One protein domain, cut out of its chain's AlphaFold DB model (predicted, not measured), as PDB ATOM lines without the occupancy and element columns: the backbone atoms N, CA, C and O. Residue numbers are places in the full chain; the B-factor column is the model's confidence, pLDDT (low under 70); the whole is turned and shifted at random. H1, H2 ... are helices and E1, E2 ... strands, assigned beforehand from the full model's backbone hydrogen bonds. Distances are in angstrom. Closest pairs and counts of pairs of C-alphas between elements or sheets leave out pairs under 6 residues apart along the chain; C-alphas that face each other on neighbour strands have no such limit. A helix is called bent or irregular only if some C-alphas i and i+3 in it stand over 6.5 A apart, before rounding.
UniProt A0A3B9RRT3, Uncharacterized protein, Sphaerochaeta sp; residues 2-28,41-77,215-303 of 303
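This is residues 2 to 28, 41 to 77 and 215 to 303 of the 303 residues of an uncharacterized protein of Sphaerochaeta sp (UniProt A0A3B9RRT3). An elongated body has two small three-stranded sheets set partly and loosely face to face, E1 E4 E5 and E2 E3 E6, and two helices side by side, H1 and H2, whose last turns pack on the other face of E2 E3 E6. The helices reach beyond that sheet's strands along the long axis, and short H3 packs on H1. The 153 printed residues hold, in order, H1 H2 E1 E2 E3 H3 E4 E5 E6; both sheets are antiparallel. The class is mixed, helices and strands, with under half of the residues in named elements. It is compact, with a radius of gyration of the C-alphas of 16.4 A and spans of 52 by 29 by 23 A.

Find C-alpha 6 at (51.576, 42.267, 41.176), where H1 begins; it runs to residue 17, 16.1 A. H2, residues 53 to 71, covers 26.4 A, with a kink of 31 degrees near residue 60; it is only just irregular, C-alphas 54 and 57 being 7.0 A apart. Next come E1, residues 215 to 217, E2, 223 to 228, E3, 231 to 236, and H3, 252 to 255. E4, residues 259 to 267, covers 24.3 A and E5, 270 to 278, 24.4 A. E6, residues 284 to 288, ends at C-alpha 288, (44.238, 14.924, 48.877).

Look first at the sheet E2 E3 E6, in that order. The hairpin E2 and E3 has N 226 and O 233 at 2.8 A; E3 and E6 have N 234 and O 286 at 2.8 A. H1 and H2 on one face of this sheet make two layers, helices on one face of a sheet. H2 lies over E3 and E6 at a height over the sheet of 14.4 A; Tyr 69 and Tyr 233 are its closest C-alphas to E3, 6.8 A. H1 and H2 touch, C-alphas of Val 6 and Asp 55 closest at 6.7 A, at a shallow tilt of 16 degrees, the same way. H3 touches residues 7 to 11 of H1 alone, C-alphas of Asp 8 and Ser 253 closest at 5.1 A. In the other sheet, the hairpin E4 and E5 has N 263 and O 274 at 2.9 A, and E1 and E4 have N 264 and O 216 at 2.7 A. Every O i to N i+4 pair is within hydrogen-bond range in H1 and 11 of 15 in H2; H3 is too short for one.

The farthest C-alphas, of Tyr 41 and Gly 295, are 54.0 A apart. Residues 29 to 40 and 78 to 214 are not printed, with C-alpha gaps of 7.9 A and 10.8 A. E3 to H3 is a long link. Look for pLDDT under 70 at residue 2, residues 42 to 43 and residues 290 to 303.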
ATOM      1  N   ALA A   2      46.755  55.688  39.941       62.69
ATOM      2  CA  ALA A   2      46.392  54.282  40.061       62.69
ATOM      3  C   ALA A   2      47.365  53.468  39.188       62.69
ATOM      4  O   ALA A   2      47.593  53.846  38.038       62.69
ATOM      5  N   GLU A   3      48.009  52.451  39.759       71.44
ATOM      6  CA  GLU A   3      49.125  51.715  39.147       71.44
ATOM      7  C   GLU A   3      48.872  50.206  39.225       71.44
ATOM      8  O   GLU A   3      48.213  49.737  40.151       71.44
ATOM      9  N   GLU A   4      49.395  49.446  38.256       76.06
ATOM     10  CA  GLU A   4      49.312  47.980  38.256       76.06
ATOM     11  C   GLU A   4      50.105  47.389  39.425       76.06
ATOM     12  O   GLU A   4      51.293  47.682  39.590       76.06
ATOM     13  N   LEU A   5      49.458  46.526  40.208       87.56
ATOM     14  CA  LEU A   5      50.082  45.796  41.307       87.56
ATOM     15  C   LEU A   5      50.247  44.320  40.942       87.56
ATOM     16  O   LEU A   5      49.364  43.707  40.340       87.56
ATOM     17  N   VAL A   6      51.351  43.708  41.375       90.06
ATOM     18  CA  VAL A   6      51.576  42.267  41.176       90.06
ATOM     19  C   VAL A   6      50.484  41.409  41.833       90.06
ATOM     20  O   VAL A   6      50.130  40.351  41.317       90.06
ATOM     21  N   ASP A   7      49.895  41.879  42.932       91.75
ATOM     22  CA  ASP A   7      48.797  41.191  43.614       91.75
ATOM     23  C   ASP A   7      47.491  41.206  42.797       91.75
ATOM     24  O   ASP A   7      46.729  40.239  42.837       91.75
ATOM     25  N   ASP A   8      47.255  42.251  42.000       91.38
ATOM     26  CA  ASP A   8      46.127  42.297  41.063       91.38
ATOM     27  C   ASP A   8      46.333  41.276  39.935       91.38
ATOM     28  O   ASP A   8      45.408  40.545  39.569       91.38
ATOM     29  N   LEU A   9      47.570  41.141  39.441       90.38
ATOM     30  CA  LEU A   9      47.927  40.094  38.479       90.38
ATOM     31  C   LEU A   9      47.793  38.689  39.066       90.38
ATOM     32  O   LEU A   9      47.381  37.777  38.347       90.38
ATOM     33  N   ARG A  10      48.087  38.503  40.360       92.94
ATOM     34  CA  ARG A  10      47.841  37.229  41.050       92.94
ATOM     35  C   ARG A  10      46.358  36.883  41.043       92.94
ATOM     36  O   ARG A  10      46.022  35.767  40.674       92.94
ATOM     37  N   CYS A  11      45.482  37.839  41.352       94.50
ATOM     38  CA  CYS A  11      44.032  37.623  41.312       94.50
ATOM     39  C   CYS A  11      43.565  37.141  39.926       94.50
ATOM     40  O   CYS A  11      42.761  36.214  39.824       94.50
ATOM     41  N   VAL A  12      44.098  37.736  38.853       92.94
ATOM     42  CA  VAL A  12      43.792  37.324  37.474       92.94
ATOM     43  C   VAL A  12      44.357  35.934  37.165       92.94
ATOM     44  O   VAL A  12      43.639  35.104  36.613       92.94
ATOM     45  N   ALA A  13      45.615  35.660  37.518       94.00
ATOM     46  CA  ALA A  13      46.243  34.359  37.286       94.00
ATOM     47  C   ALA A  13      45.498  33.231  38.014       94.00
ATOM     48  O   ALA A  13      45.195  32.207  37.408       94.00
ATOM     49  N   ASP A  14      45.134  33.448  39.274       95.94
ATOM     50  CA  ASP A  14      44.387  32.501  40.099       95.94
ATOM     51  C   ASP A  14      43.003  32.206  39.514       95.94
ATOM     52  O   ASP A  14      42.602  31.043  39.420       95.94
ATOM     53  N   ALA A  15      42.298  33.233  39.031       95.25
ATOM     54  CA  ALA A  15      41.054  33.029  38.301       95.25
ATOM     55  C   ALA A  15      41.274  32.131  37.071       95.25
ATOM     56  O   ALA A  15      40.505  31.203  36.846       95.25
ATOM     57  N   GLN A  16      42.349  32.326  36.302       95.19
ATOM     58  CA  GLN A  16      42.655  31.465  35.150       95.19
ATOM     59  C   GLN A  16      43.024  30.027  35.557       95.19
ATOM     60  O   GLN A  16      42.568  29.070  34.925       95.19
ATOM     61  N   PHE A  17      43.808  29.849  36.625       96.25
ATOM     62  CA  PHE A  17      44.173  28.529  37.153       96.25
ATOM     63  C   PHE A  17      42.943  27.729  37.594       96.25
ATOM     64  O   PHE A  17      42.825  26.543  37.279       96.25
ATOM     65  N   ALA A  18      41.971  28.380  38.237       95.94
ATOM     66  CA  ALA A  18      40.707  27.753  38.625       95.94
ATOM     67  C   ALA A  18      39.808  27.355  37.437       95.94
ATOM     68  O   ALA A  18      38.849  26.601  37.610       95.94
ATOM     69  N   TRP A  19      40.135  27.804  36.225       94.81
ATOM     70  CA  TRP A  19      39.493  27.394  34.974       94.81
ATOM     71  C   TRP A  19      40.370  26.468  34.117       94.81
ATOM     72  O   TRP A  19      40.032  26.163  32.974       94.81
ATOM     73  N   GLY A  20      41.464  25.954  34.687       94.88
ATOM     74  CA  GLY A  20      42.257  24.876  34.102       94.88
ATOM     75  C   GLY A  20      43.451  25.307  33.262       94.88
ATOM     76  O   GLY A  20      44.123  24.438  32.700       94.88
ATOM     77  N   VAL A  21      43.763  26.607  33.203       95.94
ATOM     78  CA  VAL A  21      45.093  27.046  32.761       95.94
ATOM     79  C   VAL A  21      46.122  26.426  33.703       95.94
ATOM     80  O   VAL A  21      45.899  26.359  34.902       95.94
ATOM     81  N   ASN A  22      47.236  25.934  33.174       95.69
ATOM     82  CA  ASN A  22      48.322  25.352  33.973       95.69
ATOM     83  C   ASN A  22      49.708  25.823  33.516       95.69
ATOM     84  O   ASN A  22      50.723  25.302  33.961       95.69
ATOM     85  N   ARG A  23      49.747  26.796  32.602       95.31
ATOM     86  CA  ARG A  23      50.965  27.440  32.131       95.31
ATOM     87  C   ARG A  23      50.650  28.878  31.757       95.31
ATOM     88  O   ARG A  23      49.867  29.126  30.844       95.31
ATOM     89  N   VAL A  24      51.294  29.815  32.440       92.56
ATOM     90  CA  VAL A  24      51.171  31.244  32.143       92.56
ATOM     91  C   VAL A  24      52.212  31.631  31.098       92.56
ATOM     92  O   VAL A  24      53.402  31.357  31.253       92.56
ATOM     93  N   VAL A  25      51.759  32.266  30.016       91.81
ATOM     94  CA  VAL A  25      52.632  32.846  28.992       91.81
ATOM     95  C   VAL A  25      52.480  34.354  29.041       91.81
ATOM     96  O   VAL A  25      51.413  34.900  28.773       91.81
ATOM     97  N   TRP A  26      53.570  35.021  29.384       88.81
ATOM     98  CA  TRP A  26      53.616  36.466  29.475       88.81
ATOM     99  C   TRP A  26      53.518  37.119  28.096       88.81
ATOM    100  O   TRP A  26      54.365  36.908  27.229       88.81
ATOM    101  N   HIS A  27      52.504  37.959  27.919       87.88
ATOM    102  CA  HIS A  27      52.383  38.865  26.787       87.88
ATOM    103  C   HIS A  27      52.859  40.252  27.226       87.88
ATOM    104  O   HIS A  27      52.330  40.795  28.188       87.88
ATOM    105  N   GLY A  28      53.860  40.812  26.542       85.06
ATOM    106  CA  GLY A  28      54.348  42.168  26.831       85.06
ATOM    107  C   GLY A  28      55.807  42.301  27.260       85.06
ATOM    108  O   GLY A  28      56.189  43.296  27.872       85.06
ATOM    109  N   TYR A  41      53.399  48.389  24.179       72.38
ATOM    110  CA  TYR A  41      52.363  49.418  24.296       72.38
ATOM    111  C   TYR A  41      51.013  48.881  24.798       72.38
ATOM    112  O   TYR A  41      50.151  49.680  25.152       72.38
ATOM    113  N   ALA A  42      50.796  47.561  24.790       68.06
ATOM    114  CA  ALA A  42      49.502  46.965  25.116       68.06
ATOM    115  C   ALA A  42      49.495  46.316  26.509       68.06
ATOM    116  O   ALA A  42      50.289  45.423  26.790       68.06
ATOM    117  N   SER A  43      48.532  46.739  27.333       69.00
ATOM    118  CA  SER A  43      48.184  46.221  28.665       69.00
ATOM    119  C   SER A  43      49.322  46.221  29.690       69.00
ATOM    120  O   SER A  43      49.316  47.093  30.542       69.00
ATOM    121  N   VAL A  44      50.305  45.319  29.598       76.19
ATOM    122  CA  VAL A  44      51.363  45.146  30.608       76.19
ATOM    123  C   VAL A  44      52.758  45.190  29.968       76.19
ATOM    124  O   VAL A  44      53.010  44.534  28.957       76.19
ATOM    125  N   HIS A  45      53.689  45.957  30.552       83.38
ATOM    126  CA  HIS A  45      55.101  45.995  30.129       83.38
ATOM    127  C   HIS A  45      55.975  45.225  31.122       83.38
ATOM    128  O   HIS A  45      56.221  45.674  32.240       83.38
ATOM    129  N   LEU A  46      56.457  44.061  30.683       85.06
ATOM    130  CA  LEU A  46      57.200  43.077  31.487       85.06
ATOM    131  C   LEU A  46      58.702  43.052  31.156       85.06
ATOM    132  O   LEU A  46      59.429  42.142  31.559       85.06
ATOM    133  N   GLY A  47      59.152  43.999  30.330       79.00
ATOM    134  CA  GLY A  47      60.561  44.187  30.000       79.00
ATOM    135  C   GLY A  47      61.293  45.054  31.021       79.00
ATOM    136  O   GLY A  47      60.701  45.564  31.972       79.00
ATOM    137  N   ASP A  48      62.583  45.258  30.774       80.81
ATOM    138  CA  ASP A  48      63.423  46.130  31.594       80.81
ATOM    139  C   ASP A  48      62.826  47.548  31.679       80.81
ATOM    140  O   ASP A  48      62.249  48.075  30.717       80.81
ATOM    141  N   GLY A  49      62.927  48.155  32.860       79.50
ATOM    142  CA  GLY A  49      62.305  49.431  33.204       79.50
ATOM    143  C   GLY A  49      60.782  49.373  33.376       79.50
ATOM    144  O   GLY A  49      60.156  50.427  33.497       79.50
ATOM    145  N   GLY A  50      60.171  48.184  33.342       81.88
ATOM    146  CA  GLY A  50      58.758  47.987  33.660       81.88
ATOM    147  C   GLY A  50      58.488  48.016  35.158       81.88
ATOM    148  O   GLY A  50      59.324  47.608  35.958       81.88
ATOM    149  N   LYS A  51      57.295  48.480  35.544       83.50
ATOM    150  CA  LYS A  51      56.924  48.659  36.956       83.50
ATOM    151  C   LYS A  51      56.989  47.357  37.756       83.50
ATOM    152  O   LYS A  51      57.391  47.373  38.909       83.50
ATOM    153  N   LEU A  52      56.612  46.249  37.125       86.69
ATOM    154  CA  LEU A  52      56.559  44.929  37.748       86.69
ATOM    155  C   LEU A  52      57.921  44.223  37.770       86.69
ATOM    156  O   LEU A  52      58.007  43.122  38.304       86.69
ATOM    157  N   GLN A  53      58.969  44.806  37.173       88.06
ATOM    158  CA  GLN A  53      60.263  44.147  36.968       88.06
ATOM    159  C   GLN A  53      60.808  43.506  38.251       88.06
ATOM    160  O   GLN A  53      61.239  42.350  38.212       88.06
ATOM    161  N   ASP A  54      60.757  44.237  39.364       90.88
ATOM    162  CA  ASP A  54      61.299  43.788  40.648       90.88
ATOM    163  C   ASP A  54      60.472  42.642  41.258       90.88
ATOM    164  O   ASP A  54      61.019  41.747  41.906       90.88
ATOM    165  N   ASP A  55      59.170  42.597  40.965       92.06
ATOM    166  CA  ASP A  55      58.246  41.585  41.477       92.06
ATOM    167  C   ASP A  55      58.190  40.322  40.606       92.06
ATOM    168  O   ASP A  55      57.844  39.245  41.099       92.06
ATOM    169  N   LEU A  56      58.548  40.409  39.318       90.00
ATOM    170  CA  LEU A  56      58.353  39.315  38.357       90.00
ATOM    171  C   LEU A  56      59.039  38.017  38.769       90.00
ATOM    172  O   LEU A  56      58.492  36.937  38.547       90.00
ATOM    173  N   LYS A  57      60.231  38.092  39.368       92.81
ATOM    174  CA  LYS A  57      60.940  36.892  39.829       92.81
ATOM    175  C   LYS A  57      60.175  36.197  40.955       92.81
ATOM    176  O   LYS A  57      59.989  34.985  40.894       92.81
ATOM    177  N   SER A  58      59.725  36.960  41.952       93.25
ATOM    178  CA  SER A  58      58.936  36.436  43.072       93.25
ATOM    179  C   SER A  58      57.600  35.884  42.580       93.25
ATOM    180  O   SER A  58      57.214  34.769  42.930       93.25
ATOM    181  N   PHE A  59      56.932  36.610  41.679       93.81
ATOM    182  CA  PHE A  59      55.655  36.175  41.135       93.81
ATOM    183  C   PHE A  59      55.780  34.906  40.292       93.81
ATOM    184  O   PHE A  59      54.990  33.985  40.467       93.81
ATOM    185  N   ASN A  60      56.812  34.785  39.453       94.38
ATOM    186  CA  ASN A  60      57.082  33.535  38.743       94.38
ATOM    187  C   ASN A  60      57.385  32.379  39.712       94.38
ATOM    188  O   ASN A  60      56.943  31.264  39.456       94.38
ATOM    189  N   GLY A  61      58.048  32.648  40.844       94.75
ATOM    190  CA  GLY A  61      58.251  31.665  41.914       94.75
ATOM    191  C   GLY A  61      56.953  31.175  42.571       94.75
ATOM    192  O   GLY A  61      56.931  30.077  43.114       94.75
ATOM    193  N   TYR A  62      55.865  31.948  42.483       94.50
ATOM    194  CA  TYR A  62      54.510  31.510  42.834       94.50
ATOM    195  C   TYR A  62      53.824  30.753  41.683       94.50
ATOM    196  O   TYR A  62      53.237  29.695  41.900       94.50
ATOM    197  N   LEU A  63      53.911  31.262  40.449       95.44
ATOM    198  CA  LEU A  63      53.246  30.660  39.285       95.44
ATOM    199  C   LEU A  63      53.797  29.271  38.934       95.44
ATOM    200  O   LEU A  63      53.039  28.409  38.490       95.44
ATOM    201  N   GLU A  64      55.104  29.062  39.096       95.00
ATOM    202  CA  GLU A  64      55.800  27.815  38.765       95.00
ATOM    203  C   GLU A  64      55.265  26.603  39.543       95.00
ATOM    204  O   GLU A  64      54.817  25.658  38.888       95.00
ATOM    205  N   PRO A  65      55.222  26.594  40.891       92.88
ATOM    206  CA  PRO A  65      54.690  25.454  41.625       92.88
ATOM    207  C   PRO A  65      53.203  25.232  41.332       92.88
ATOM    208  O   PRO A  65      52.809  24.090  41.129       92.88
ATOM    209  N   VAL A  66      52.377  26.280  41.221       94.19
ATOM    210  CA  VAL A  66      50.954  26.118  40.850       94.19
ATOM    211  C   VAL A  66      50.816  25.457  39.471       94.19
ATOM    212  O   VAL A  66      50.022  24.529  39.297       94.19
ATOM    213  N   SER A  67      51.631  25.882  38.503       95.75
ATOM    214  CA  SER A  67      51.677  25.304  37.154       95.75
ATOM    215  C   SER A  67      52.128  23.839  37.165       95.75
ATOM    216  O   SER A  67      51.520  23.010  36.483       95.75
ATOM    217  N   ASP A  68      53.148  23.493  37.958       93.25
ATOM    218  CA  ASP A  68      53.595  22.108  38.158       93.25
ATOM    219  C   ASP A  68      52.468  21.249  38.746       93.25
ATOM    220  O   ASP A  68      52.095  20.224  38.169       93.25
ATOM    221  N   TYR A  69      51.843  21.716  39.829       91.56
ATOM    222  CA  TYR A  69      50.711  21.052  40.475       91.56
ATOM    223  C   TYR A  69      49.563  20.780  39.493       91.56
ATOM    224  O   TYR A  69      49.039  19.664  39.440       91.56
ATOM    225  N   LEU A  70      49.203  21.764  38.665       94.56
ATOM    226  CA  LEU A  70      48.113  21.652  37.691       94.56
ATOM    227  C   LEU A  70      48.492  20.920  36.392       94.56
ATOM    228  O   LEU A  70      47.624  20.639  35.557       94.56
ATOM    229  N   SER A  71      49.767  20.570  36.220       94.88
ATOM    230  CA  SER A  71      50.257  19.760  35.099       94.88
ATOM    231  C   SER A  71      50.286  18.261  35.406       94.88
ATOM    232  O   SER A  71      50.356  17.452  34.482       94.88
ATOM    233  N   ARG A  72      50.164  17.869  36.682       93.06
ATOM    234  CA  ARG A  72      50.175  16.464  37.121       93.06
ATOM    235  C   ARG A  72      48.969  15.681  36.610       93.06
ATOM    236  O   ARG A  72      47.878  16.239  36.437       93.06
ATOM    237  N   GLY A  73      49.174  14.385  36.378       93.94
ATOM    238  CA  GLY A  73      48.135  13.428  36.000       93.94
ATOM    239  C   GLY A  73      47.200  13.914  34.888       93.94
ATOM    240  O   GLY A  73      47.639  14.451  33.870       93.94
ATOM    241  N   GLU A  74      45.895  13.764  35.091       93.81
ATOM    242  CA  GLU A  74      44.851  14.190  34.156       93.81
ATOM    243  C   GLU A  74      43.834  15.140  34.797       93.81
ATOM    244  O   GLU A  74      43.654  15.149  36.012       93.81
ATOM    245  N   THR A  75      43.139  15.948  33.985       94.50
ATOM    246  CA  THR A  75      41.998  16.729  34.498       94.50
ATOM    247  C   THR A  75      40.922  15.778  34.983       94.50
ATOM    248  O   THR A  75      40.413  14.974  34.199       94.50
ATOM    249  N   TYR A  76      40.539  15.940  36.243       95.06
ATOM    250  CA  TYR A  76      39.467  15.191  36.858       95.06
ATOM    251  C   TYR A  76      38.150  15.949  36.703       95.06
ATOM    252  O   TYR A  76      37.968  17.043  37.237       95.06
ATOM    253  N   SER A  77      37.242  15.345  35.950       95.56
ATOM    254  CA  SER A  77      35.894  15.830  35.693       95.56
ATOM    255  C   SER A  77      34.930  14.672  35.881       95.56
ATOM    256  O   SER A  77      35.287  13.524  35.622       95.56
ATOM    257  N   LEU A 215      33.610  19.016  44.344       96.81
ATOM    258  CA  LEU A 215      33.703  19.899  45.501       96.81
ATOM    259  C   LEU A 215      32.399  20.688  45.607       96.81
ATOM    260  O   LEU A 215      31.937  21.249  44.615       96.81
ATOM    261  N   GLU A 216      31.815  20.725  46.798       95.56
ATOM    262  CA  GLU A 216      30.579  21.453  47.079       95.56
ATOM    263  C   GLU A 216      30.712  22.243  48.380       95.56
ATOM    264  O   GLU A 216      31.307  21.761  49.339       95.56
ATOM    265  N   SER A 217      30.147  23.440  48.418       95.12
ATOM    266  CA  SER A 217      30.128  24.349  49.567       95.12
ATOM    267  C   SER A 217      28.854  25.185  49.510       95.12
ATOM    268  O   SER A 217      28.201  25.237  48.467       95.12
ATOM    269  N   GLU A 218      28.495  25.847  50.612       93.06
ATOM    270  CA  GLU A 218      27.299  26.705  50.651       93.06
ATOM    271  C   GLU A 218      27.374  27.856  49.642       93.06
ATOM    272  O   GLU A 218      26.382  28.188  48.996       93.06
ATOM    273  N   GLN A 219      28.567  28.430  49.468       91.25
ATOM    274  CA  GLN A 219      28.840  29.409  48.420       91.25
ATOM    275  C   GLN A 219      29.582  28.771  47.236       91.25
ATOM    276  O   GLN A 219      30.402  27.875  47.455       91.25
ATOM    277  N   PRO A 220      29.370  29.236  45.994       91.62
ATOM    278  CA  PRO A 220      30.092  28.733  44.830       91.62
ATOM    279  C   PRO A 220      31.612  28.951  44.919       91.62
ATOM    280  O   PRO A 220      32.081  30.032  45.278       91.62
ATOM    281  N   LEU A 221      32.391  27.939  44.524       94.94
ATOM    282  CA  LEU A 221      33.857  27.992  44.457       94.94
ATOM    283  C   LEU A 221      34.343  27.741  43.032       94.94
ATOM    284  O   LEU A 221      33.877  26.816  42.364       94.94
ATOM    285  N   ASP A 222      35.300  28.553  42.578       96.25
ATOM    286  CA  ASP A 222      36.039  28.286  41.346       96.25
ATOM    287  C   ASP A 222      37.273  27.464  41.699       96.25
ATOM    288  O   ASP A 222      38.059  27.838  42.565       96.25
ATOM    289  N   PHE A 223      37.418  26.305  41.066       97.25
ATOM    290  CA  PHE A 223      38.510  25.385  41.333       97.25
ATOM    291  C   PHE A 223      38.876  24.578  40.093       97.25
ATOM    292  O   PHE A 223      38.075  24.420  39.185       97.25
ATOM    293  N   TRP A 224      40.055  23.981  40.064       97.50
ATOM    294  CA  TRP A 224      40.399  22.971  39.075       97.50
ATOM    295  C   TRP A 224      40.953  21.746  39.769       97.50
ATOM    296  O   TRP A 224      41.670  21.876  40.756       97.50
ATOM    297  N   CYS A 225      40.605  20.559  39.276       96.19
ATOM    298  CA  CYS A 225      41.015  19.302  39.883       96.19
ATOM    299  C   CYS A 225      41.818  18.467  38.887       96.19
ATOM    300  O   CYS A 225      41.392  18.222  37.753       96.19
ATOM    301  N   ARG A 226      42.986  18.014  39.328       95.25
ATOM    302  CA  ARG A 226      43.815  17.020  38.656       95.25
ATOM    303  C   ARG A 226      43.807  15.737  39.468       95.25
ATOM    304  O   ARG A 226      43.725  15.775  40.694       95.25
ATOM    305  N   LYS A 227      43.922  14.606  38.786       92.94
ATOM    306  CA  LYS A 227      44.069  13.295  39.408       92.94
ATOM    307  C   LYS A 227      45.316  12.617  38.864       92.94
ATOM    308  O   LYS A 227      45.459  12.502  37.651       92.94
ATOM    309  N   ASP A 228      46.185  12.161  39.758       92.56
ATOM    310  CA  ASP A 228      47.405  11.422  39.428       92.56
ATOM    311  C   ASP A 228      47.469  10.157  40.291       92.56
ATOM    312  O   ASP A 228      47.628  10.221  41.513       92.56
ATOM    313  N   GLY A 229      47.240   8.999  39.672       90.06
ATOM    314  CA  GLY A 229      47.024   7.751  40.403       90.06
ATOM    315  C   GLY A 229      45.827   7.849  41.355       90.06
ATOM    316  O   GLY A 229      44.685   7.998  40.918       90.06
ATOM    317  N   GLU A 230      46.085   7.755  42.658       87.81
ATOM    318  CA  GLU A 230      45.065   7.850  43.714       87.81
ATOM    319  C   GLU A 230      45.027   9.227  44.400       87.81
ATOM    320  O   GLU A 230      44.190   9.447  45.276       87.81
ATOM    321  N   ASP A 231      45.905  10.148  43.999       90.81
ATOM    322  CA  ASP A 231      45.983  11.488  44.568       90.81
ATOM    323  C   ASP A 231      45.163  12.482  43.741       90.81
ATOM    324  O   ASP A 231      45.136  12.437  42.505       90.81
ATOM    325  N   TYR A 232      44.530  13.421  44.439       93.19
ATOM    326  CA  TYR A 232      43.851  14.563  43.844       93.19
ATOM    327  C   TYR A 232      44.605  15.846  44.165       93.19
ATOM    328  O   TYR A 232      45.038  16.051  45.298       93.19
ATOM    329  N   TYR A 233      44.713  16.728  43.179       94.25
ATOM    330  CA  TYR A 233      45.320  18.045  43.315       94.25
ATOM    331  C   TYR A 233      44.294  19.086  42.899       94.25
ATOM    332  O   TYR A 233      43.878  19.124  41.740       94.25
ATOM    333  N   LEU A 234      43.863  19.903  43.850       95.69
ATOM    334  CA  LEU A 234      42.910  20.972  43.628       95.69
ATOM    335  C   LEU A 234      43.631  22.310  43.699       95.69
ATOM    336  O   LEU A 234      44.358  22.566  44.651       95.69
ATOM    337  N   PHE A 235      43.385  23.175  42.727       97.44
ATOM    338  CA  PHE A 235      43.567  24.608  42.906       97.44
ATOM    339  C   PHE A 235      42.193  25.212  43.156       97.44
ATOM    340  O   PHE A 235      41.289  24.963  42.366       97.44
ATOM    341  N   ILE A 236      42.013  25.968  44.231       97.62
ATOM    342  CA  ILE A 236      40.744  26.594  44.603       97.62
ATOM    343  C   ILE A 236      40.998  28.095  44.695       97.62
ATOM    344  O   ILE A 236      41.715  28.545  45.588       97.62
ATOM    345  N   ALA A 237      40.428  28.860  43.765       97.00
ATOM    346  CA  ALA A 237      40.564  30.309  43.765       97.00
ATOM    347  C   ALA A 237      39.836  30.919  44.962       97.00
ATOM    348  O   ALA A 237      38.764  30.452  45.366       97.00
ATOM    349  N   HIS A 238      40.392  32.009  45.487       97.00
ATOM    350  CA  HIS A 238      39.702  32.815  46.486       97.00
ATOM    351  C   HIS A 238      38.300  33.213  45.973       97.00
ATOM    352  O   HIS A 238      38.196  33.682  44.838       97.00
ATOM    353  N   PRO A 239      37.212  33.127  46.769       95.81
ATOM    354  CA  PRO A 239      35.850  33.405  46.283       95.81
ATOM    355  C   PRO A 239      35.653  34.792  45.654       95.81
ATOM    356  O   PRO A 239      34.850  34.962  44.739       95.81
ATOM    357  N   LYS A 240      36.421  35.791  46.104       95.38
ATOM    358  CA  LYS A 240      36.461  37.129  45.484       95.38
ATOM    359  C   LYS A 240      37.018  37.139  44.055       95.38
ATOM    360  O   LYS A 240      36.626  37.997  43.290       95.38
ATOM    361  N   MET A 241      37.852  36.182  43.659       94.81
ATOM    362  CA  MET A 241      38.434  36.098  42.311       94.81
ATOM    363  C   MET A 241      37.506  35.414  41.288       94.81
ATOM    364  O   MET A 241      37.904  35.164  40.151       94.81
ATOM    365  N   ARG A 242      36.260  35.103  41.662       92.62
ATOM    366  CA  ARG A 242      35.251  34.598  40.724       92.62
ATOM    367  C   ARG A 242      34.834  35.696  39.751       92.62
ATOM    368  O   ARG A 242      34.666  36.850  40.142       92.62
ATOM    369  N   ASN A 243      34.584  35.315  38.498       87.00
ATOM    370  CA  ASN A 243      34.006  36.190  37.470       87.00
ATOM    371  C   ASN A 243      34.762  37.518  37.251       87.00
ATOM    372  O   ASN A 243      34.149  38.519  36.869       87.00
ATOM    373  N   LEU A 244      36.083  37.543  37.472       89.81
ATOM    374  CA  LEU A 244      36.892  38.726  37.175       89.81
ATOM    375  C   LEU A 244      36.807  39.053  35.683       89.81
ATOM    376  O   LEU A 244      37.037  38.198  34.826       89.81
ATOM    377  N   ARG A 245      36.493  40.311  35.373       81.31
ATOM    378  CA  ARG A 245      36.484  40.836  34.008       81.31
ATOM    379  C   ARG A 245      37.561  41.897  33.872       81.31
ATOM    380  O   ARG A 245      37.722  42.742  34.745       81.31
ATOM    381  N   TYR A 246      38.285  41.838  32.762       73.44
ATOM    382  CA  TYR A 246      39.229  42.876  32.381       73.44
ATOM    383  C   TYR A 246      38.487  44.037  31.678       73.44
ATOM    384  O   TYR A 246      37.566  43.761  30.902       73.44
ATOM    385  N   PRO A 247      38.890  45.310  31.876       80.44
ATOM    386  CA  PRO A 247      39.968  45.765  32.760       80.44
ATOM    387  C   PRO A 247      39.604  45.624  34.238       80.44
ATOM    388  O   PRO A 247      38.477  45.910  34.636       80.44
ATOM    389  N   LEU A 248      40.574  45.179  35.039       85.00
ATOM    390  CA  LEU A 248      40.427  45.126  36.489       85.00
ATOM    391  C   LEU A 248      40.630  46.531  37.074       85.00
ATOM    392  O   LEU A 248      41.401  47.329  36.543       85.00
ATOM    393  N   GLU A 249      39.943  46.833  38.170       87.69
ATOM    394  CA  GLU A 249      40.214  48.041  38.949       87.69
ATOM    395  C   GLU A 249      41.611  47.958  39.579       87.69
ATOM    396  O   GLU A 249      42.002  46.915  40.099       87.69
ATOM    397  N   TYR A 250      42.362  49.058  39.553       87.19
ATOM    398  CA  TYR A 250      43.656  49.127  40.228       87.19
ATOM    399  C   TYR A 250      43.503  48.956  41.742       87.19
ATOM    400  O   TYR A 250      42.649  49.599  42.355       87.19
ATOM    401  N   GLY A 251      44.347  48.120  42.349       89.06
ATOM    402  CA  GLY A 251      44.261  47.796  43.771       89.06
ATOM    403  C   GLY A 251      43.100  46.862  44.112       89.06
ATOM    404  O   GLY A 251      42.679  46.803  45.267       89.06
ATOM    405  N   TYR A 252      42.556  46.134  43.131       92.31
ATOM    406  CA  TYR A 252      41.484  45.163  43.355       92.31
ATOM    407  C   TYR A 252      41.823  44.156  44.460       92.31
ATOM    408  O   TYR A 252      40.966  43.815  45.278       92.31
ATOM    409  N   SER A 253      43.074  43.705  44.504       93.12
ATOM    410  CA  SER A 253      43.584  42.767  45.501       93.12
ATOM    411  C   SER A 253      43.381  43.236  46.946       93.12
ATOM    412  O   SER A 253      43.169  42.401  47.819       93.12
ATOM    413  N   GLU A 254      43.319  44.540  47.226       93.81
ATOM    414  CA  GLU A 254      43.026  45.065  48.574       93.81
ATOM    415  C   GLU A 254      41.613  44.691  49.069       93.81
ATOM    416  O   GLU A 254      41.334  44.660  50.268       93.81
ATOM    417  N   LYS A 255      40.703  44.341  48.151       93.06
ATOM    418  CA  LYS A 255      39.341  43.870  48.463       93.06
ATOM    419  C   LYS A 255      39.296  42.370  48.788       93.06
ATOM    420  O   LYS A 255      38.240  41.856  49.169       93.06
ATOM    421  N   VAL A 256      40.409  41.655  48.613       95.44
ATOM    422  CA  VAL A 256      40.518  40.203  48.801       95.44
ATOM    423  C   VAL A 256      40.968  39.907  50.231       95.44
ATOM    424  O   VAL A 256      42.147  39.707  50.510       95.44
ATOM    425  N   GLN A 257      39.989  39.904  51.130       96.75
ATOM    426  CA  GLN A 257      40.163  39.685  52.565       96.75
ATOM    427  C   GLN A 257      40.089  38.201  52.930       96.75
ATOM    428  O   GLN A 257      39.406  37.447  52.237       96.75
ATOM    429  N   ALA A 258      40.736  37.812  54.031       96.50
ATOM    430  CA  ALA A 258      40.718  36.437  54.519       96.50
ATOM    431  C   ALA A 258      39.288  35.917  54.744       96.50
ATOM    432  O   ALA A 258      38.386  36.654  55.158       96.50
ATOM    433  N   LEU A 259      39.077  34.632  54.467       96.00
ATOM    434  CA  LEU A 259      37.765  34.000  54.517       96.00
ATOM    435  C   LEU A 259      37.897  32.505  54.788       96.00
ATOM    436  O   LEU A 259      38.705  31.815  54.176       96.00
ATOM    437  N   ARG A 260      37.017  31.981  55.640       96.19
ATOM    438  CA  ARG A 260      36.898  30.547  55.899       96.19
ATOM    439  C   ARG A 260      35.650  29.991  55.224       96.19
ATOM    440  O   ARG A 260      34.573  30.566  55.359       96.19
ATOM    441  N   VAL A 261      35.795  28.880  54.505       96.38
ATOM    442  CA  VAL A 261      34.700  28.222  53.780       96.38
ATOM    443  C   VAL A 261      34.660  26.745  54.131       96.38
ATOM    444  O   VAL A 261      35.656  26.041  53.981       96.38
ATOM    445  N   GLU A 262      33.505  26.262  54.570       96.94
ATOM    446  CA  GLU A 262      33.275  24.827  54.714       96.94
ATOM    447  C   GLU A 262      32.910  24.219  53.360       96.94
ATOM    448  O   GLU A 262      32.079  24.749  52.616       96.94
ATOM    449  N   ALA A 263      33.558  23.106  53.026       96.75
ATOM    450  CA  ALA A 263      33.352  22.409  51.770       96.75
ATOM    451  C   ALA A 263      33.362  20.891  51.966       96.75
ATOM    452  O   ALA A 263      33.887  20.357  52.940       96.75
ATOM    453  N   ARG A 264      32.793  20.175  51.003       96.44
ATOM    454  CA  ARG A 264      32.773  18.716  50.934       96.44
ATOM    455  C   ARG A 264      33.426  18.277  49.639       96.44
ATOM    456  O   ARG A 264      32.968  18.642  48.558       96.44
ATOM    457  N   PHE A 265      34.478  17.477  49.749       95.56
ATOM    458  CA  PHE A 265      35.134  16.845  48.612       95.56
ATOM    459  C   PHE A 265      34.672  15.397  48.477       95.56
ATOM    460  O   PHE A 265      34.789  14.605  49.412       95.56
ATOM    461  N   TYR A 266      34.162  15.025  47.307       93.75
ATOM    462  CA  TYR A 266      33.611  13.690  47.082       93.75
ATOM    463  C   TYR A 266      34.614  12.846  46.304       93.75
ATOM    464  O   TYR A 266      34.612  12.797  45.068       93.75
ATOM    465  N   ALA A 267      35.448  12.127  47.043       84.56
ATOM    466  CA  ALA A 267      36.369  11.149  46.493       84.56
ATOM    467  C   ALA A 267      35.632   9.903  45.961       84.56
ATOM    468  O   ALA A 267      34.426   9.707  46.149       84.56
ATOM    469  N   LYS A 268      36.376   8.990  45.323       78.56
ATOM    470  CA  LYS A 268      35.826   7.703  44.866       78.56
ATOM    471  C   LYS A 268      35.178   6.906  46.010       78.56
ATOM    472  O   LYS A 268      34.093   6.367  45.807       78.56
ATOM    473  N   LYS A 269      35.816   6.854  47.190       76.88
ATOM    474  CA  LYS A 269      35.416   5.997  48.327       76.88
ATOM    475  C   LYS A 269      34.822   6.735  49.537       76.88
ATOM    476  O   LYS A 269      34.806   6.176  50.626       76.88
ATOM    477  N   GLY A 270      34.342   7.964  49.376       86.00
ATOM    478  CA  GLY A 270      33.717   8.682  50.484       86.00
ATOM    479  C   GLY A 270      33.622  10.180  50.253       86.00
ATOM    480  O   GLY A 270      33.911  10.674  49.162       86.00
ATOM    481  N   VAL A 271      33.212  10.882  51.304       92.56
ATOM    482  CA  VAL A 271      33.115  12.340  51.343       92.56
ATOM    483  C   VAL A 271      34.031  12.838  52.452       92.56
ATOM    484  O   VAL A 271      33.981  12.323  53.566       92.56
ATOM    485  N   LEU A 272      34.873  13.816  52.135       92.12
ATOM    486  CA  LEU A 272      35.761  14.482  53.082       92.12
ATOM    487  C   LEU A 272      35.214  15.875  53.373       92.12
ATOM    488  O   LEU A 272      34.998  16.658  52.446       92.12
ATOM    489  N   SER A 273      35.011  16.183  54.651       93.62
ATOM    490  CA  SER A 273      34.747  17.550  55.094       93.62
ATOM    491  C   SER A 273      36.054  18.334  55.099       93.62
ATOM    492  O   SER A 273      37.049  17.890  55.672       93.62
ATOM    493  N   LEU A 274      36.047  19.491  54.449       93.06
ATOM    494  CA  LEU A 274      37.178  20.395  54.323       93.06
ATOM    495  C   LEU A 274      36.825  21.740  54.946       93.06
ATOM    496  O   LEU A 274      35.723  22.259  54.768       93.06
ATOM    497  N   VAL A 275      37.809  22.326  55.612       94.75
ATOM    498  CA  VAL A 275      37.789  23.729  56.005       94.75
ATOM    499  C   VAL A 275      38.821  24.447  55.149       94.75
ATOM    500  O   VAL A 275      40.019  24.226  55.300       94.75
ATOM    501  N   LEU A 276      38.354  25.298  54.246       95.62
ATOM    502  CA  LEU A 276      39.191  26.085  53.352       95.62
ATOM    503  C   LEU A 276      39.452  27.446  53.997       95.62
ATOM    504  O   LEU A 276      38.552  28.282  54.060       95.62
ATOM    505  N   ASP A 277      40.660  27.639  54.518       95.94
ATOM    506  CA  ASP A 277      41.083  28.871  55.190       95.94
ATOM    507  C   ASP A 277      41.891  29.747  54.225       95.94
ATOM    508  O   ASP A 277      43.102  29.583  54.060       95.94
ATOM    509  N   PHE A 278      41.195  30.637  53.521       95.50
ATOM    510  CA  PHE A 278      41.804  31.563  52.580       95.50
ATOM    511  C   PHE A 278      42.416  32.742  53.333       95.50
ATOM    512  O   PHE A 278      41.715  33.482  54.022       95.50
ATOM    513  N   GLN A 279      43.717  32.952  53.151       95.06
ATOM    514  CA  GLN A 279      44.394  34.161  53.617       95.06
ATOM    515  C   GLN A 279      44.129  35.331  52.658       95.06
ATOM    516  O   GLN A 279      43.741  35.131  51.502       95.06
ATOM    517  N   GLU A 280      44.373  36.558  53.118       93.81
ATOM    518  CA  GLU A 280      44.248  37.757  52.281       93.81
ATOM    519  C   GLU A 280      45.028  37.601  50.971       93.81
ATOM    520  O   GLU A 280      46.199  37.217  50.974       93.81
ATOM    521  N   LYS A 281      44.381  37.911  49.840       93.62
ATOM    522  CA  LYS A 281      44.976  37.853  48.493       93.62
ATOM    523  C   LYS A 281      45.515  36.472  48.073       93.62
ATOM    524  O   LYS A 281      46.321  36.405  47.138       93.62
ATOM    525  N   ARG A 282      45.112  35.377  48.736       93.31
ATOM    526  CA  ARG A 282      45.616  34.017  48.466       93.31
ATOM    527  C   ARG A 282      44.514  33.045  48.067       93.31
ATOM    528  O   ARG A 282      43.456  32.985  48.687       93.31
ATOM    529  N   SER A 283      44.816  32.249  47.051       96.50
ATOM    530  CA  SER A 283      44.082  31.034  46.696       96.50
ATOM    531  C   SER A 283      44.717  29.818  47.373       96.50
ATOM    532  O   SER A 283      45.739  29.945  48.044       96.50
ATOM    533  N   LEU A 284      44.107  28.642  47.226       96.19
ATOM    534  CA  LEU A 284      44.578  27.418  47.869       96.19
ATOM    535  C   LEU A 284      44.998  26.384  46.829       96.19
ATOM    536  O   LEU A 284      44.262  26.106  45.882       96.19
ATOM    537  N   VAL A 285      46.137  25.742  47.066       93.06
ATOM    538  CA  VAL A 285      46.453  24.433  46.488       93.06
ATOM    539  C   VAL A 285      46.150  23.384  47.550       93.06
ATOM    540  O   VAL A 285      46.484  23.561  48.715       93.06
ATOM    541  N   VAL A 286      45.478  22.302  47.176       91.06
ATOM    542  CA  VAL A 286      45.116  21.217  48.088       91.06
ATOM    543  C   VAL A 286      45.487  19.897  47.442       91.06
ATOM    544  O   VAL A 286      44.971  19.546  46.383       91.06
ATOM    545  N   ARG A 287      46.359  19.135  48.098       91.81
ATOM    546  CA  ARG A 287      46.582  17.729  47.769       91.81
ATOM    547  C   ARG A 287      45.734  16.871  48.697       91.81
ATOM    548  O   ARG A 287      45.752  17.072  49.905       91.81
ATOM    549  N   ILE A 288      45.014  15.913  48.131       89.25
ATOM    550  CA  ILE A 288      44.238  14.924  48.877       89.25
ATOM    551  C   ILE A 288      44.754  13.549  48.468       89.25
ATOM    552  O   ILE A 288      44.472  13.085  47.359       89.25
ATOM    553  N   GLY A 289      45.534  12.922  49.351       81.56
ATOM    554  CA  GLY A 289      46.065  11.580  49.136       81.56
ATOM    555  C   GLY A 289      45.175  10.473  49.699       81.56
ATOM    556  O   GLY A 289      44.462  10.648  50.689       81.56
ATOM    557  N   TRP A 290      45.256   9.277  49.109       57.69
ATOM    558  CA  TRP A 290      44.461   8.115  49.545       57.69
ATOM    559  C   TRP A 290      44.720   7.694  51.003       57.69
ATOM    560  O   TRP A 290      43.786   7.319  51.709       57.69
ATOM    561  N   ARG A 291      45.974   7.753  51.478       51.62
ATOM    562  CA  ARG A 291      46.326   7.343  52.855       51.62
ATOM    563  C   ARG A 291      45.830   8.325  53.921       51.62
ATOM    564  O   ARG A 291      45.598   7.909  55.048       51.62
ATOM    565  N   GLU A 292      45.640   9.590  53.558       49.06
ATOM    566  CA  GLU A 292      45.148  10.643  54.456       49.06
ATOM    567  C   GLU A 292      43.614  10.637  54.539       49.06
ATOM    568  O   GLU A 292      43.056  10.962  55.576       49.06
ATOM    569  N   ALA A 293      42.918  10.158  53.502       44.25
ATOM    570  CA  ALA A 293      41.455  10.086  53.458       44.25
ATOM    571  C   ALA A 293      40.815   9.053  54.422       44.25
ATOM    572  O   ALA A 293      39.589   8.976  54.496       44.25
ATOM    573  N   LEU A 294      41.613   8.252  55.142       38.09
ATOM    574  CA  LEU A 294      41.148   7.250  56.117       38.09
ATOM    575  C   LEU A 294      41.295   7.698  57.585       38.09
ATOM    576  O   LEU A 294      40.848   6.981  58.478       38.09
ATOM    577  N   GLY A 295      41.883   8.870  57.839       34.59
ATOM    578  CA  GLY A 295      41.947   9.499  59.156       34.59
ATOM    579  C   GLY A 295      41.322  10.887  59.082       34.59
ATOM    580  O   GLY A 295      41.674  11.682  58.221       34.59
ATOM    581  N   SER A 296      40.359  11.168  59.951       37.94
ATOM    582  CA  SER A 296      39.809  12.509  60.155       37.94
ATOM    583  C   SER A 296      40.931  13.554  60.251       37.94
ATOM    584  O   SER A 296      41.848  13.366  61.045       37.94
ATOM    585  N   GLU A 297      40.797  14.639  59.479       38.28
ATOM    586  CA  GLU A 297      41.718  15.787  59.344       38.28
ATOM    587  C   GLU A 297      42.848  15.618  58.312       38.28
ATOM    588  O   GLU A 297      44.032  15.505  58.630       38.28
ATOM    589  N   GLY A 298      42.480  15.689  57.025       40.19
ATOM    590  CA  GLY A 298      43.443  15.930  55.952       40.19
ATOM    591  C   GLY A 298      44.148  17.272  56.169       40.19
ATOM    592  O   GLY A 298      43.510  18.325  56.153       40.19
ATOM    593  N   ARG A 299      45.466  17.243  56.400       37.03
ATOM    594  CA  ARG A 299      46.277  18.458  56.532       37.03
ATOM    595  C   ARG A 299      46.447  19.111  55.163       37.03
ATOM    596  O   ARG A 299      47.086  18.558  54.275       37.03
ATOM    597  N   LEU A 300      45.893  20.312  55.028       45.50
ATOM    598  CA  LEU A 300      46.076  21.189  53.876       45.50
ATOM    599  C   LEU A 300      47.546  21.621  53.776       45.50
ATOM    600  O   LEU A 300      48.070  22.259  54.687       45.50
ATOM    601  N   GLN A 301      48.211  21.304  52.665       38.78
ATOM    602  CA  GLN A 301      49.421  22.023  52.268       38.78
ATOM    603  C   GLN A 301      49.003  23.249  51.466       38.78
ATOM    604  O   GLN A 301      48.760  23.140  50.272       38.78
ATOM    605  N   VAL A 302      48.907  24.396  52.135       41.53
ATOM    606  CA  VAL A 302      48.708  25.687  51.471       41.53
ATOM    607  C   VAL A 302      50.052  26.133  50.891       41.53
ATOM    608  O   VAL A 302      51.026  26.265  51.634       41.53
ATOM    609  N   LEU A 303      50.102  26.320  49.570       41.09
ATOM    610  CA  LEU A 303      51.130  27.113  48.890       41.09
ATOM    611  C   LEU A 303      50.644  28.554  48.735       41.09
ATOM    612  O   LEU A 303      49.439  28.721  48.450       41.09
TER     613      LEU A 303